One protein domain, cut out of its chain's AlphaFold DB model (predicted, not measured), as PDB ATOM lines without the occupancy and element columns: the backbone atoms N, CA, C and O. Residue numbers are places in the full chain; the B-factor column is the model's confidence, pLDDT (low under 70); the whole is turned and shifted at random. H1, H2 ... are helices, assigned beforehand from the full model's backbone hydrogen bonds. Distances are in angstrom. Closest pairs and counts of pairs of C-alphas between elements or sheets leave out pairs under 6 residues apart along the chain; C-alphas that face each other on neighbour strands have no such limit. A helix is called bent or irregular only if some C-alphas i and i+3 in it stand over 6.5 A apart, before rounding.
ATOM      1  N   ALA A   5       3.395  82.503  20.578       89.25
ATOM      2  CA  ALA A   5       2.818  83.447  19.624       89.25
ATOM      3  C   ALA A   5       2.268  84.720  20.294       89.25
ATOM      4  O   ALA A   5       2.542  85.821  19.833       89.25
ATOM      5  N   VAL A   6       1.574  84.592  21.429       91.69
ATOM      6  CA  VAL A   6       1.015  85.747  22.156       91.69
ATOM      7  C   VAL A   6       2.136  86.626  22.717       91.69
ATOM      8  O   VAL A   6       2.054  87.851  22.670       91.69
ATOM      9  N   ALA A   7       3.213  86.011  23.211       90.62
ATOM     10  CA  ALA A   7       4.378  86.750  23.691       90.62
ATOM     11  C   ALA A   7       5.104  87.476  22.547       90.62
ATOM     12  O   ALA A   7       5.543  88.613  22.718       90.62
ATOM     13  N   ALA A   8       5.215  86.839  21.377       92.25
ATOM     14  CA  ALA A   8       5.808  87.453  20.197       92.25
ATOM     15  C   ALA A   8       4.990  88.661  19.717       92.25
ATOM     16  O   ALA A   8       5.571  89.711  19.453       92.25
ATOM     17  N   ASP A   9       3.664  88.542  19.659       94.00
ATOM     18  CA  ASP A   9       2.752  89.632  19.285       94.00
ATOM     19  C   ASP A   9       2.882  90.812  20.245       94.00
ATOM     20  O   ASP A   9       3.083  91.945  19.820       94.00
ATOM     21  N   HIS A  10       2.906  90.532  21.546       93.12
ATOM     22  CA  HIS A  10       3.073  91.568  22.556       93.12
ATOM     23  C   HIS A  10       4.400  92.332  22.413       93.12
ATOM     24  O   HIS A  10       4.426  93.558  22.501       93.12
ATOM     25  N   ILE A  11       5.510  91.629  22.152       93.62
ATOM     26  CA  ILE A  11       6.813  92.273  21.914       93.62
ATOM     27  C   ILE A  11       6.757  93.158  20.665       93.62
ATOM     28  O   ILE A  11       7.289  94.269  20.686       93.62
ATOM     29  N   ARG A  12       6.121  92.674  19.594       95.50
ATOM     30  CA  ARG A  12       5.963  93.413  18.338       95.50
ATOM     31  C   ARG A  12       5.193  94.713  18.539       95.50
ATOM     32  O   ARG A  12       5.694  95.770  18.158       95.50
ATOM     33  N   ASP A  13       4.066  94.644  19.235       95.25
ATOM     34  CA  ASP A  13       3.226  95.803  19.533       95.25
ATOM     35  C   ASP A  13       3.949  96.819  20.429       95.25
ATOM     36  O   ASP A  13       3.970  98.014  20.131       95.25
ATOM     37  N   CYS A  14       4.600  96.360  21.503       93.56
ATOM     38  CA  CYS A  14       5.305  97.244  22.434       93.56
ATOM     39  C   CYS A  14       6.536  97.922  21.823       93.56
ATOM     40  O   CYS A  14       6.879  99.031  22.235       93.56
ATOM     41  N   CYS A  15       7.213  97.260  20.883       95.06
ATOM     42  CA  CYS A  15       8.439  97.776  20.270       95.06
ATOM     43  C   CYS A  15       8.198  98.417  18.894       95.06
ATOM     44  O   CYS A  15       9.152  98.867  18.264       95.06
ATOM     45  N   GLY A  16       6.952  98.427  18.402       94.38
ATOM     46  CA  GLY A  16       6.601  98.975  17.091       94.38
ATOM     47  C   GLY A  16       7.291  98.265  15.922       94.38
ATOM     48  O   GLY A  16       7.659  98.919  14.947       94.38
ATOM     49  N   ILE A  17       7.495  96.949  16.029       95.81
ATOM     50  CA  ILE A  17       8.181  96.120  15.024       95.81
ATOM     51  C   ILE A  17       7.251  95.045  14.473       95.81
ATOM     52  O   ILE A  17       6.340  94.575  15.145       95.81
ATOM     53  N   THR A  18       7.513  94.594  13.253       93.81
ATOM     54  CA  THR A  18       6.746  93.525  12.596       93.81
ATOM     55  C   THR A  18       7.393  92.152  12.759       93.81
ATOM     56  O   THR A  18       6.697  91.134  12.712       93.81
ATOM     57  N   SER A  19       8.704  92.124  13.010       93.94
ATOM     58  CA  SER A  19       9.514  90.933  13.249       93.94
ATOM     59  C   SER A  19      10.471  91.138  14.418       93.94
ATOM     60  O   SER A  19      11.109  92.179  14.551       93.94
ATOM     61  N   ARG A  20      10.662  90.094  15.231       91.56
ATOM     62  CA  ARG A  20      11.619  90.099  16.349       91.56
ATOM     63  C   ARG A  20      13.062  90.351  15.896       91.56
ATOM     64  O   ARG A  20      13.822  90.945  16.651       91.56
ATOM     65  N   SER A  21      13.429  89.941  14.681       94.25
ATOM     66  CA  SER A  21      14.765  90.189  14.116       94.25
ATOM     67  C   SER A  21      15.088  91.679  13.966       94.25
ATOM     68  O   SER A  21      16.249  92.054  13.861       94.25
ATOM     69  N   GLU A  22      14.077  92.554  13.962       95.81
ATOM     70  CA  GLU A  22      14.294  94.000  13.910       95.81
ATOM     71  C   GLU A  22      14.966  94.530  15.184       95.81
ATOM     72  O   GLU A  22      15.663  95.538  15.114       95.81
ATOM     73  N   LEU A  23      14.851  93.836  16.324       94.50
ATOM     74  CA  LEU A  23      15.543  94.214  17.563       94.50
ATOM     75  C   LEU A  23      17.073  94.201  17.416       94.50
ATOM     76  O   LEU A  23      17.753  94.947  18.115       94.50
ATOM     77  N   ASP A  24      17.614  93.396  16.500       94.62
ATOM     78  CA  ASP A  24      19.061  93.280  16.290       94.62
ATOM     79  C   ASP A  24      19.628  94.409  15.411       94.62
ATOM     80  O   ASP A  24      20.829  94.683  15.430       94.62
ATOM     81  N   HIS A  25      18.769  95.087  14.643       94.12
ATOM     82  CA  HIS A  25      19.174  96.101  13.662       94.12
ATOM     83  C   HIS A  25      18.577  97.490  13.926       94.12
ATOM     84  O   HIS A  25      19.073  98.484  13.396       94.12
ATOM     85  N   ASN A  26      17.540  97.589  14.760       94.88
ATOM     86  CA  ASN A  26      16.873  98.833  15.123       94.88
ATOM     87  C   ASN A  26      17.147  99.172  16.595       94.88
ATOM     88  O   ASN A  26      16.502  98.659  17.510       94.88
ATOM     89  N   ALA A  27      18.085 100.096  16.815       95.75
ATOM     90  CA  ALA A  27      18.483 100.529  18.154       95.75
ATOM     91  C   ALA A  27      17.322 101.127  18.975       95.75
ATOM     92  O   ALA A  27      17.303 100.983  20.196       95.75
ATOM     93  N   ILE A  28      16.340 101.762  18.324       95.69
ATOM     94  CA  ILE A  28      15.173 102.345  19.000       95.69
ATOM     95  C   ILE A  28      14.258 101.229  19.513       95.69
ATOM     96  O   ILE A  28      13.893 101.229  20.688       95.69
ATOM     97  N   ALA A  29      13.945 100.245  18.668       95.81
ATOM     98  CA  ALA A  29      13.131  99.096  19.061       95.81
ATOM     99  C   ALA A  29      13.819  98.262  20.157       95.81
ATOM    100  O   ALA A  29      13.182  97.861  21.130       95.81
ATOM    101  N   ALA A  30      15.139  98.067  20.057       96.25
ATOM    102  CA  ALA A  30      15.929  97.409  21.095       96.25
ATOM    103  C   ALA A  30      15.854  98.156  22.434       96.25
ATOM    104  O   ALA A  30      15.676  97.546  23.489       96.25
ATOM    105  N   GLN A  31      15.962  99.487  22.404       96.31
ATOM    106  CA  GLN A  31      15.835 100.314  23.598       96.31
ATOM    107  C   GLN A  31      14.438 100.188  24.220       96.31
ATOM    108  O   GLN A  31      14.338 100.012  25.435       96.31
ATOM    109  N   GLN A  32      13.374 100.212  23.413       96.00
ATOM    110  CA  GLN A  32      12.002 100.010  23.890       96.00
ATOM    111  C   GLN A  32      11.813  98.631  24.524       96.00
ATOM    112  O   GLN A  32      11.302  98.536  25.639       96.00
ATOM    113  N   PHE A  33      12.309  97.570  23.881       96.38
ATOM    114  CA  PHE A  33      12.286  96.223  24.443       96.38
ATOM    115  C   PHE A  33      12.975  96.166  25.814       96.38
ATOM    116  O   PHE A  33      12.454  95.576  26.766       96.38
ATOM    117  N   HIS A  34      14.141  96.803  25.946       96.50
ATOM    118  CA  HIS A  34      14.876  96.830  27.204       96.50
ATOM    119  C   HIS A  34      14.120  97.549  28.324       96.50
ATOM    120  O   HIS A  34      14.053  97.014  29.433       96.50
ATOM    121  N   GLU A  35      13.549  98.722  28.048       96.56
ATOM    122  CA  GLU A  35      12.836  99.513  29.057       96.56
ATOM    123  C   GLU A  35      11.491  98.902  29.445       96.56
ATOM    124  O   GLU A  35      11.163  98.845  30.628       96.56
ATOM    125  N   VAL A  36      10.716  98.438  28.464       95.25
ATOM    126  CA  VAL A  36       9.311  98.061  28.667       95.25
ATOM    127  C   VAL A  36       9.156  96.586  29.028       95.25
ATOM    128  O   VAL A  36       8.279  96.241  29.814       95.25
ATOM    129  N   ILE A  37      10.007  95.706  28.493       94.44
ATOM    130  CA  ILE A  37       9.878  94.254  28.685       94.44
ATOM    131  C   ILE A  37      10.974  93.731  29.614       94.44
ATOM    132  O   ILE A  37      10.691  93.147  30.662       94.44
ATOM    133  N   ARG A  38      12.249  93.925  29.242       95.25
ATOM    134  CA  ARG A  38      13.363  93.223  29.899       95.25
ATOM    135  C   ARG A  38      13.567  93.676  31.341       95.25
ATOM    136  O   ARG A  38      13.659  92.821  32.219       95.25
ATOM    137  N   LYS A  39      13.660  94.985  31.600       96.00
ATOM    138  CA  LYS A  39      13.887  95.506  32.960       96.00
ATOM    139  C   LYS A  39      12.753  95.125  33.925       96.00
ATOM    140  O   LYS A  39      13.076  94.568  34.973       96.00
ATOM    141  N   PRO A  40      11.456  95.314  33.592       94.81
ATOM    142  CA  PRO A  40      10.365  94.889  34.472       94.81
ATOM    143  C   PRO A  40      10.359  93.382  34.739       94.81
ATOM    144  O   PRO A  40      10.172  92.963  35.879       94.81
ATOM    145  N   PHE A  41      10.622  92.563  33.715       93.31
ATOM    146  CA  PHE A  41      10.711  91.113  33.882       93.31
ATOM    147  C   PHE A  41      11.850  90.703  34.824       93.31
ATOM    148  O   PHE A  41      11.654  89.843  35.682       93.31
ATOM    149  N   LEU A  42      13.030  91.320  34.695       95.75
ATOM    150  CA  LEU A  42      14.158  91.054  35.589       95.75
ATOM    151  C   LEU A  42      13.845  91.465  37.030       95.75
ATOM    152  O   LEU A  42      14.031  90.647  37.922       95.75
ATOM    153  N   ALA A  43      13.281  92.656  37.248       95.12
ATOM    154  CA  ALA A  43      12.895  93.115  38.584       95.12
ATOM    155  C   ALA A  43      11.866  92.177  39.246       95.12
ATOM    156  O   ALA A  43      11.992  91.816  40.415       95.12
ATOM    157  N   TRP A  44      10.870  91.720  38.483       94.62
ATOM    158  CA  TRP A  44       9.911  90.711  38.938       94.62
ATOM    159  C   TRP A  44      10.577  89.370  39.265       94.62
ATOM    160  O   TRP A  44      10.205  88.722  40.243       94.62
ATOM    161  N   LYS A  45      11.552  88.942  38.455       94.62
ATOM    162  CA  LYS A  45      12.272  87.678  38.644       94.62
ATOM    163  C   LYS A  45      13.160  87.731  39.887       94.62
ATOM    164  O   LYS A  45      13.196  86.761  40.635       94.62
ATOM    165  N   GLU A  46      13.850  88.845  40.105       92.75
ATOM    166  CA  GLU A  46      14.697  89.088  41.277       92.75
ATOM    167  C   GLU A  46      13.869  89.159  42.561       92.75
ATOM    168  O   GLU A  46      14.245  88.558  43.558       92.75
ATOM    169  N   GLY A  47      12.692  89.790  42.526       87.25
ATOM    170  CA  GLY A  47      11.753  89.787  43.653       87.25
ATOM    171  C   GLY A  47      11.100  88.428  43.949       87.25
ATOM    172  O   GLY A  47      10.362  88.310  44.925       87.25
ATOM    173  N   ARG A  48      11.332  87.411  43.109       70.62
ATOM    174  CA  ARG A  48      10.889  86.021  43.317       70.62
ATOM    175  C   ARG A  48      12.006  85.079  43.775       70.62
ATOM    176  O   ARG A  48      11.705  83.903  43.985       70.62
TER     177      ARG A  48
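Overview. This is residues 5 to 48 of the 49 residues of an uncharacterized protein of Orrella dioscoreae (UniProt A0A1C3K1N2). Two helices, H1 and the long, bent H3, meet near the end of H1 and the beginning of H3 and make an L-like corner, with the short helix H2 packed at that corner. The second arm of H3, H3b, sticks out of this small body with residues 38 to 48 and makes much of the length. The printed part has 44 residues with three named helices, in the order H1, H2, H3, and no named strand; the class is all helix. It is only just compact, close to loose, with a radius of gyration of the C-alphas of 10.9 A, and its C-alphas span 32 by 23 by 13 A.

Along the chain. H1 is residues 5 to 15, 15.4 A long, from C-alpha 5 at (2.818, 83.447, 19.624). H2 is residues 20 to 24. H3, residues 27 to 46, was assigned as one helix by its hydrogen bonds but is bent: C-alphas 36 and 39 are 6.8 A apart. Its arm H3a, residues 27 to 36, is 14.2 A long and begins with C-alpha 27 at (18.483, 100.529, 18.154); its arm H3b, residues 39 to 46, is 10.5 A long and ends with C-alpha 46 at (14.697, 89.088, 41.277).

Arrangement. H1 and H3a touch, their closest C-alphas, of Cys 15 and Ala 29, being 5.0 A apart. They run opposite ways at a steep tilt of 68 degrees, only just short of about perpendicular. H1 and H2 only just touch, with 3 pairs of C-alphas within 8 A; the closest are those of Arg 12 and Arg 20, 6.9 A apart. H2 and H3a touch only at the corner, with the C-alphas of Leu 23 and Ala 30 closest at 4.8 A. H3a and H3b stand at a steep tilt of 41 degrees. H3b is apart from H1 and H2. In H1, H3a and H3b every O i to N i+4 pair is within hydrogen-bond range; in H2 0 of 1 is, beside 2 of 2 O i to N i+3 pairs.

Size, cuts and confidence. The C-alphas farthest apart in the domain, of His 25 and Arg 48, are 32.4 A apart. The links H1 to H2 and H2 to H3 are tight, and the printed part has no cut. The mean pLDDT of the printed part is 93.8, and no printed residue is under 70.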